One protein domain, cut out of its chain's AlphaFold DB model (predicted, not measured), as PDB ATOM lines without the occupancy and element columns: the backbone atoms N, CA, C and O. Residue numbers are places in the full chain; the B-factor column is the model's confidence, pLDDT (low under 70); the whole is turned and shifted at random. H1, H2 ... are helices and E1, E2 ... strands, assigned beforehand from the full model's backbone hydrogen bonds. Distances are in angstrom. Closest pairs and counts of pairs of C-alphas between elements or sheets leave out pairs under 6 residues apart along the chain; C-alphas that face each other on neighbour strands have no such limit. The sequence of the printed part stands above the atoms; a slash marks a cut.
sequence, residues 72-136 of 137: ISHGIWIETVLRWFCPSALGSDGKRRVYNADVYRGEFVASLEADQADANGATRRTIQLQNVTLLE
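AT A GLANCE: This is residues 72 to 136 of the 137 residues of the protein "Hypothetical protein" of Ditylum brightwellii (UniProt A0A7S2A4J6). A long antiparallel hairpin of two strands, E1 and E2, makes the long axis, and two helices, H1 and H2, pack on E2 near Leu 129 and Val 132. The printed part has 65 residues, in the order H1, H2, E1, E2, of mixed class. It is a loose rod of 42 by 20 by 19 A, with a radius of gyration of the C-alphas of 14.6 A.

IN THESE COORDINATES: Find C-alpha 75 at (4.636, 36.394, -21.956); from there H1 runs 15.4 A to residue 85. H2 holds residues 87 to 90. E1, residues 103 to 117, spans 35.5 A and bends by 82 degrees at residue 114. E2, residues 123 to 135, spans 33.7 A and ends at (-3.600, 25.480, -14.582).

HOW THE PARTS SIT: Between E1 and E2, look for N 109 and O 128, 2.9 A apart. The closest C-alphas of H1 and E2, Phe 85 and Leu 129, are 5.8 A apart; those of H2 and E2, Ala 89 and Val 132, 6.0 A. H1 and H2 touch, with the C-alphas of Leu 82 and Ala 89 closest at 6.4 A. H1 and E1 are apart. Every O i to N i+4 pair in H1 is within hydrogen-bond range; H2 is too short for one.

THE WHOLE: The C-alphas farthest apart, Ala 119 and Glu 136, are 45.0 A apart. The printed part has no cut; the link from H2 to E1 is long. Residues 114 to 124 have pLDDT under 70.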
ATOM      1  N   ILE A  72       7.040  35.245 -11.378       95.00
ATOM      2  CA  ILE A  72       6.179  36.203 -12.075       95.00
ATOM      3  C   ILE A  72       7.028  36.896 -13.138       95.00
ATOM      4  O   ILE A  72       8.101  37.440 -12.846       95.00
ATOM      5  N   SER A  73       6.571  36.827 -14.384       93.88
ATOM      6  CA  SER A  73       7.282  37.361 -15.543       93.88
ATOM      7  C   SER A  73       6.295  37.705 -16.663       93.88
ATOM      8  O   SER A  73       5.084  37.722 -16.457       93.88
ATOM      9  N   HIS A  74       6.829  38.005 -17.839       91.88
ATOM     10  CA  HIS A  74       6.077  38.398 -19.024       91.88
ATOM     11  C   HIS A  74       5.940  37.244 -20.029       91.88
ATOM     12  O   HIS A  74       6.627  36.225 -19.923       91.88
ATOM     13  N   GLY A  75       5.041  37.421 -21.000       91.31
ATOM     14  CA  GLY A  75       4.636  36.394 -21.956       91.31
ATOM     15  C   GLY A  75       5.787  35.807 -22.773       91.31
ATOM     16  O   GLY A  75       5.988  34.600 -22.709       91.31
ATOM     17  N   ILE A  76       6.575  36.610 -23.501       89.38
ATOM     18  CA  ILE A  76       7.698  36.090 -24.312       89.38
ATOM     19  C   ILE A  76       8.757  35.446 -23.424       89.38
ATOM     20  O   ILE A  76       9.339  34.435 -23.820       89.38
ATOM     21  N   TRP A  77       9.001  35.980 -22.224       93.50
ATOM     22  CA  TRP A  77       9.944  35.341 -21.310       93.50
ATOM     23  C   TRP A  77       9.472  33.934 -20.913       93.50
ATOM     24  O   TRP A  77      10.223  32.973 -21.067       93.50
ATOM     25  N   ILE A  78       8.216  33.790 -20.474       94.69
ATOM     26  CA  ILE A  78       7.634  32.486 -20.110       94.69
ATOM     27  C   ILE A  78       7.562  31.568 -21.338       94.69
ATOM     28  O   ILE A  78       7.940  30.404 -21.252       94.69
ATOM     29  N   GLU A  79       7.160  32.078 -22.504       92.38
ATOM     30  CA  GLU A  79       7.183  31.322 -23.761       92.38
ATOM     31  C   GLU A  79       8.586  30.813 -24.087       92.38
ATOM     32  O   GLU A  79       8.726  29.672 -24.515       92.38
ATOM     33  N   THR A  80       9.626  31.622 -23.875       92.69
ATOM     34  CA  THR A  80      11.020  31.207 -24.093       92.69
ATOM     35  C   THR A  80      11.397  30.064 -23.161       92.69
ATOM     36  O   THR A  80      11.935  29.064 -23.629       92.69
ATOM     37  N   VAL A  81      11.049  30.160 -21.873       94.25
ATOM     38  CA  VAL A  81      11.255  29.071 -20.905       94.25
ATOM     39  C   VAL A  81      10.575  27.788 -21.364       94.25
ATOM     40  O   VAL A  81      11.212  26.738 -21.416       94.25
ATOM     41  N   LEU A  82       9.290  27.865 -21.717       93.62
ATOM     42  CA  LEU A  82       8.522  26.692 -22.123       93.62
ATOM     43  C   LEU A  82       9.056  26.117 -23.439       93.62
ATOM     44  O   LEU A  82       9.291  24.919 -23.516       93.62
ATOM     45  N   ARG A  83       9.360  26.941 -24.448       91.19
ATOM     46  CA  ARG A  83       9.968  26.472 -25.709       91.19
ATOM     47  C   ARG A  83      11.332  25.825 -25.515       91.19
ATOM     48  O   ARG A  83      11.670  24.938 -26.288       91.19
ATOM     49  N   TRP A  84      12.119  26.285 -24.549       89.62
ATOM     50  CA  TRP A  84      13.469  25.772 -24.333       89.62
ATOM     51  C   TRP A  84      13.476  24.488 -23.503       89.62
ATOM     52  O   TRP A  84      14.114  23.510 -23.881       89.62
ATOM     53  N   PHE A  85      12.731  24.462 -22.395       90.12
ATOM     54  CA  PHE A  85      12.791  23.369 -21.423       90.12
ATOM     55  C   PHE A  85      11.627  22.381 -21.506       90.12
ATOM     56  O   PHE A  85      11.790  21.223 -21.130       90.12
ATOM     57  N   CYS A  86      10.444  22.810 -21.949       91.06
ATOM     58  CA  CYS A  86       9.255  21.958 -21.979       91.06
ATOM     59  C   CYS A  86       8.306  22.327 -23.139       91.06
ATOM     60  O   CYS A  86       7.204  22.832 -22.899       91.06
ATOM     61  N   PRO A  87       8.699  22.098 -24.409       89.81
ATOM     62  CA  PRO A  87       7.917  22.550 -25.565       89.81
ATOM     63  C   PRO A  87       6.485  22.005 -25.588       89.81
ATOM     64  O   PRO A  87       5.571  22.669 -26.072       89.81
ATOM     65  N   SER A  88       6.279  20.808 -25.031       88.38
ATOM     66  CA  SER A  88       4.969  20.161 -24.910       88.38
ATOM     67  C   SER A  88       3.977  20.949 -24.049       88.38
ATOM     68  O   SER A  88       2.769  20.798 -24.231       88.38
ATOM     69  N   ALA A  89       4.449  21.821 -23.151       89.69
ATOM     70  CA  ALA A  89       3.592  22.695 -22.350       89.69
ATOM     71  C   ALA A  89       2.894  23.787 -23.187       89.69
ATOM     72  O   ALA A  89       1.909  24.374 -22.738       89.69
ATOM     73  N   LEU A  90       3.360  24.044 -24.415       88.75
ATOM     74  CA  LEU A  90       2.745  24.988 -25.357       88.75
ATOM     75  C   LEU A  90       1.733  24.317 -26.300       88.75
ATOM     76  O   LEU A  90       1.475  24.807 -27.401       88.75
ATOM     77  N   GLY A  91       1.133  23.212 -25.859       82.31
ATOM     78  CA  GLY A  91       0.160  22.448 -26.632       82.31
ATOM     79  C   GLY A  91       0.809  21.482 -27.622       82.31
ATOM     80  O   GLY A  91       2.021  21.470 -27.828       82.31
ATOM     81  N   SER A  92      -0.023  20.654 -28.254       74.88
ATOM     82  CA  SER A  92       0.421  19.569 -29.142       74.88
ATOM     83  C   SER A  92       1.172  20.041 -30.390       74.88
ATOM     84  O   SER A  92       1.902  19.259 -30.989       74.88
ATOM     85  N   ASP A  93       0.990  21.298 -30.798       77.44
ATOM     86  CA  ASP A  93       1.681  21.908 -31.935       77.44
ATOM     87  C   ASP A  93       2.826  22.852 -31.523       77.44
ATOM     88  O   ASP A  93       3.517  23.380 -32.399       77.44
ATOM     89  N   GLY A  94       3.034  23.072 -30.217       72.75
ATOM     90  CA  GLY A  94       4.039  23.984 -29.666       72.75
ATOM     91  C   GLY A  94       3.793  25.468 -29.972       72.75
ATOM     92  O   GLY A  94       4.708  26.283 -29.816       72.75
ATOM     93  N   LYS A  95       2.597  25.840 -30.448       75.81
ATOM     94  CA  LYS A  95       2.287  27.201 -30.924       75.81
ATOM     95  C   LYS A  95       1.411  28.000 -29.972       75.81
ATOM     96  O   LYS A  95       1.134  29.168 -30.260       75.81
ATOM     97  N   ARG A  96       0.979  27.419 -28.849       85.19
ATOM     98  CA  ARG A  96       0.209  28.159 -27.851       85.19
ATOM     99  C   ARG A  96       1.000  29.385 -27.386       85.19
ATOM    100  O   ARG A  96       2.197  29.309 -27.118       85.19
ATOM    101  N   ARG A  97       0.309  30.521 -27.306       89.69
ATOM    102  CA  ARG A  97       0.812  31.754 -26.694       89.69
ATOM    103  C   ARG A  97       0.546  31.727 -25.194       89.69
ATOM    104  O   ARG A  97      -0.456  31.152 -24.773       89.69
ATOM    105  N   VAL A  98       1.422  32.363 -24.425       92.69
ATOM    106  CA  VAL A  98       1.182  32.612 -22.997       92.69
ATOM    107  C   VAL A  98       0.342  33.878 -22.884       92.69
ATOM    108  O   VAL A  98       0.749  34.939 -23.367       92.69
ATOM    109  N   TYR A  99      -0.836  33.765 -22.280       92.06
ATOM    110  CA  TYR A  99      -1.742  34.887 -22.065       92.06
ATOM    111  C   TYR A  99      -1.551  35.521 -20.688       92.06
ATOM    112  O   TYR A  99      -0.839  35.015 -19.820       92.06
ATOM    113  N   ASN A 100      -2.158  36.694 -20.505       92.94
ATOM    114  CA  ASN A 100      -2.100  37.393 -19.231       92.94
ATOM    115  C   ASN A 100      -2.706  36.524 -18.122       92.94
ATOM    116  O   ASN A 100      -3.806  36.011 -18.294       92.94
ATOM    117  N   ALA A 101      -1.994  36.424 -17.002       93.25
ATOM    118  CA  ALA A 101      -2.349  35.597 -15.852       93.25
ATOM    119  C   ALA A 101      -2.432  34.078 -16.114       93.25
ATOM    120  O   ALA A 101      -2.866  33.356 -15.221       93.25
ATOM    121  N   ASP A 102      -1.941  33.570 -17.253       94.62
ATOM    122  CA  ASP A 102      -1.729  32.126 -17.411       94.62
ATOM    123  C   ASP A 102      -0.763  31.629 -16.320       94.62
ATOM    124  O   ASP A 102       0.339  32.166 -16.143       94.62
ATOM    125  N   VAL A 103      -1.159  30.577 -15.601       95.50
ATOM    126  CA  VAL A 103      -0.342  29.975 -14.542       95.50
ATOM    127  C   VAL A 103       0.120  28.594 -14.969       95.50
ATOM    128  O   VAL A 103      -0.680  27.689 -15.188       95.50
ATOM    129  N   TYR A 104       1.435  28.409 -15.021       95.25
ATOM    130  CA  TYR A 104       2.050  27.111 -15.264       95.25
ATOM    131  C   TYR A 104       2.618  26.552 -13.965       95.25
ATOM    132  O   TYR A 104       3.322  27.244 -13.227       95.25
ATOM    133  N   ARG A 105       2.345  25.276 -13.705       95.81
ATOM    134  CA  ARG A 105       2.922  24.518 -12.595       95.81
ATOM    135  C   ARG A 105       3.762  23.384 -13.153       95.81
ATOM    136  O   ARG A 105       3.296  22.651 -14.016       95.81
ATOM    137  N   GLY A 106       4.958  23.195 -12.612       94.94
ATOM    138  CA  GLY A 106       5.817  22.068 -12.953       94.94
ATOM    139  C   GLY A 106       6.852  21.793 -11.876       94.94
ATOM    140  O   GLY A 106       6.896  22.461 -10.841       94.94
ATOM    141  N   GLU A 107       7.680  20.796 -12.139       95.62
ATOM    142  CA  GLU A 107       8.777  20.373 -11.282       95.62
ATOM    143  C   GLU A 107      10.096  20.802 -11.910       95.62
ATOM    144  O   GLU A 107      10.385  20.501 -13.067       95.62
ATOM    145  N   PHE A 108      10.898  21.526 -11.136       94.38
ATOM    146  CA  PHE A 108      12.244  21.916 -11.516       94.38
ATOM    147  C   PHE A 108      13.238  20.952 -10.874       94.38
ATOM    148  O   PHE A 108      13.320  20.858  -9.647       94.38
ATOM    149  N   VAL A 109      13.986  20.234 -11.709       92.94
ATOM    150  CA  VAL A 109      14.990  19.259 -11.283       92.94
ATOM    151  C   VAL A 109      16.353  19.734 -11.761       92.94
ATOM    152  O   VAL A 109      16.582  19.898 -12.958       92.94
ATOM    153  N   ALA A 110      17.259  19.947 -10.810       91.75
ATOM    154  CA  ALA A 110      18.657  20.239 -11.083       91.75
ATOM    155  C   ALA A 110      19.514  19.065 -10.606       91.75
ATOM    156  O   ALA A 110      19.560  18.764  -9.411       91.75
ATOM    157  N   SER A 111      20.193  18.418 -11.545       88.62
ATOM    158  CA  SER A 111      21.036  17.250 -11.288       88.62
ATOM    159  C   SER A 111      22.496  17.611 -11.504       88.62
ATOM    160  O   SER A 111      22.824  18.373 -12.409       88.62
ATOM    161  N   LEU A 112      23.384  17.067 -10.674       82.44
ATOM    162  CA  LEU A 112      24.820  17.172 -10.913       82.44
ATOM    163  C   LEU A 112      25.166  16.405 -12.187       82.44
ATOM    164  O   LEU A 112      24.758  15.252 -12.337       82.44
ATOM    165  N   GLU A 113      25.921  17.030 -13.083       71.69
ATOM    166  CA  GLU A 113      26.524  16.300 -14.191       71.69
ATOM    167  C   GLU A 113      27.604  15.381 -13.619       71.69
ATOM    168  O   GLU A 113      28.532  15.831 -12.943       71.69
ATOM    169  N   ALA A 114      27.450  14.072 -13.830       55.22
ATOM    170  CA  ALA A 114      28.495  13.121 -13.494       55.22
ATOM    171  C   ALA A 114      29.712  13.423 -14.390       55.22
ATOM    172  O   ALA A 114      29.614  13.333 -15.610       55.22
ATOM    173  N   ASP A 115      30.832  13.794 -13.765       54.25
ATOM    174  CA  ASP A 115      32.186  13.891 -14.336       54.25
ATOM    175  C   ASP A 115      32.647  15.144 -15.110       54.25
ATOM    176  O   ASP A 115      33.701  15.071 -15.742       54.25
ATOM    177  N   GLN A 116      32.019  16.325 -15.009       52.12
ATOM    178  CA  GLN A 116      32.657  17.558 -15.526       52.12
ATOM    179  C   GLN A 116      32.504  18.770 -14.599       52.12
ATOM    180  O   GLN A 116      31.510  19.491 -14.620       52.12
ATOM    181  N   ALA A 117      33.550  19.031 -13.808       54.06
ATOM    182  CA  ALA A 117      33.855  20.402 -13.421       54.06
ATOM    183  C   ALA A 117      34.294  21.149 -14.689       54.06
ATOM    184  O   ALA A 117      35.091  20.617 -15.468       54.06
ATOM    185  N   ASP A 118      33.773  22.353 -14.916       53.84
ATOM    186  CA  ASP A 118      34.304  23.196 -15.985       53.84
ATOM    187  C   ASP A 118      35.774  23.572 -15.700       53.84
ATOM    188  O   ASP A 118      36.305  23.327 -14.611       53.84
ATOM    189  N   ALA A 119      36.467  24.174 -16.671       53.84
ATOM    190  CA  ALA A 119      37.874  24.570 -16.524       53.84
ATOM    191  C   ALA A 119      38.142  25.525 -15.334       53.84
ATOM    192  O   ALA A 119      39.300  25.740 -14.977       53.84
ATOM    193  N   ASN A 120      37.087  26.065 -14.712       56.38
ATOM    194  CA  ASN A 120      37.123  26.983 -13.579       56.38
ATOM    195  C   ASN A 120      36.671  26.330 -12.256       56.38
ATOM    196  O   ASN A 120      36.610  27.010 -11.232       56.38
ATOM    197  N   GLY A 121      36.372  25.027 -12.249       55.75
ATOM    198  CA  GLY A 121      35.942  24.295 -11.058       55.75
ATOM    199  C   GLY A 121      34.480  24.523 -10.660       55.75
ATOM    200  O   GLY A 121      34.079  24.082  -9.581       55.75
ATOM    201  N   ALA A 122      33.672  25.193 -11.489       59.50
ATOM    202  CA  ALA A 122      32.255  25.371 -11.216       59.50
ATOM    203  C   ALA A 122      31.486  24.087 -11.555       59.50
ATOM    204  O   ALA A 122      31.663  23.457 -12.599       59.50
ATOM    205  N   THR A 123      30.628  23.674 -10.625       64.25
ATOM    206  CA  THR A 123      29.782  22.495 -10.785       64.25
ATOM    207  C   THR A 123      28.633  22.818 -11.731       64.25
ATOM    208  O   THR A 123      27.682  23.501 -11.341       64.25
ATOM    209  N   ARG A 124      28.703  22.320 -12.968       68.75
ATOM    210  CA  ARG A 124      27.598  22.442 -13.918       68.75
ATOM    211  C   ARG A 124      26.467  21.493 -13.518       68.75
ATOM    212  O   ARG A 124      26.699  20.347 -13.129       68.75
ATOM    213  N   ARG A 125      25.235  21.999 -13.548       82.75
ATOM    214  CA  ARG A 125      24.033  21.211 -13.272       82.75
ATOM    215  C   ARG A 125      23.228  21.089 -14.548       82.75
ATOM    216  O   ARG A 125      22.958  22.095 -15.194       82.75
ATOM    217  N   THR A 126      22.778  19.882 -14.853       89.06
ATOM    218  CA  THR A 126      21.746  19.700 -15.867       89.06
ATOM    219  C   THR A 126      20.414  20.154 -15.286       89.06
ATOM    220  O   THR A 126      20.029  19.738 -14.189       89.06
ATOM    221  N   ILE A 127      19.708  20.992 -16.037       91.31
ATOM    222  CA  ILE A 127      18.419  21.560 -15.651       91.31
ATOM    223  C   ILE A 127      17.308  20.899 -16.455       91.31
ATOM    224  O   ILE A 127      17.390  20.793 -17.678       91.31
ATOM    225  N   GLN A 128      16.246  20.489 -15.767       92.25
ATOM    226  CA  GLN A 128      15.044  19.949 -16.388       92.25
ATOM    227  C   GLN A 128      13.786  20.555 -15.768       92.25
ATOM    228  O   GLN A 128      13.672  20.667 -14.546       92.25
ATOM    229  N   LEU A 129      12.823  20.899 -16.627       93.56
ATOM    230  CA  LEU A 129      11.447  21.181 -16.227       93.56
ATOM    231  C   LEU A 129      10.569  19.996 -16.620       93.56
ATOM    232  O   LEU A 129      10.435  19.666 -17.797       93.56
ATOM    233  N   GLN A 130       9.984  19.350 -15.622       93.19
ATOM    234  CA  GLN A 130       9.167  18.153 -15.769       93.19
ATOM    235  C   GLN A 130       7.738  18.437 -15.314       93.19
ATOM    236  O   GLN A 130       7.489  19.383 -14.565       93.19
ATOM    237  N   ASN A 131       6.789  17.613 -15.763       92.94
ATOM    238  CA  ASN A 131       5.395  17.665 -15.309       92.94
ATOM    239  C   ASN A 131       4.757  19.066 -15.425       92.94
ATOM    240  O   ASN A 131       3.911  19.443 -14.614       92.94
ATOM    241  N   VAL A 132       5.191  19.852 -16.421       94.62
ATOM    242  CA  VAL A 132       4.695  21.212 -16.634       94.62
ATOM    243  C   VAL A 132       3.289  21.144 -17.211       94.62
ATOM    244  O   VAL A 132       3.055  20.548 -18.259       94.62
ATOM    245  N   THR A 133       2.356  21.778 -16.517       92.88
ATOM    246  CA  THR A 133       0.943  21.840 -16.872       92.88
ATOM    247  C   THR A 133       0.461  23.272 -16.733       92.88
ATOM    248  O   THR A 133       0.882  23.998 -15.830       92.88
ATOM    249  N   LEU A 134      -0.405  23.687 -17.650       93.31
ATOM    250  CA  LEU A 134      -1.183  24.898 -17.460       93.31
ATOM    251  C   LEU A 134      -2.286  24.603 -16.443       93.31
ATOM    252  O   LEU A 134      -2.968  23.585 -16.553       93.31
ATOM    253  N   LEU A 135      -2.458  25.498 -15.478       92.38
ATOM    254  CA  LEU A 135      -3.600  25.480 -14.582       92.38
ATOM    255  C   LEU A 135      -4.758  26.202 -15.270       92.38
ATOM    256  O   LEU A 135      -4.652  27.384 -15.587       92.38
ATOM    257  N   GLU A 136      -5.830  25.467 -15.536       81.69
ATOM    258  CA  GLU A 136      -7.102  26.045 -15.966       81.69
ATOM    259  C   GLU A 136      -7.848  26.563 -14.725       81.69
ATOM    260  O   GLU A 136      -7.767  25.943 -13.659       81.69
TER     261      GLU A 136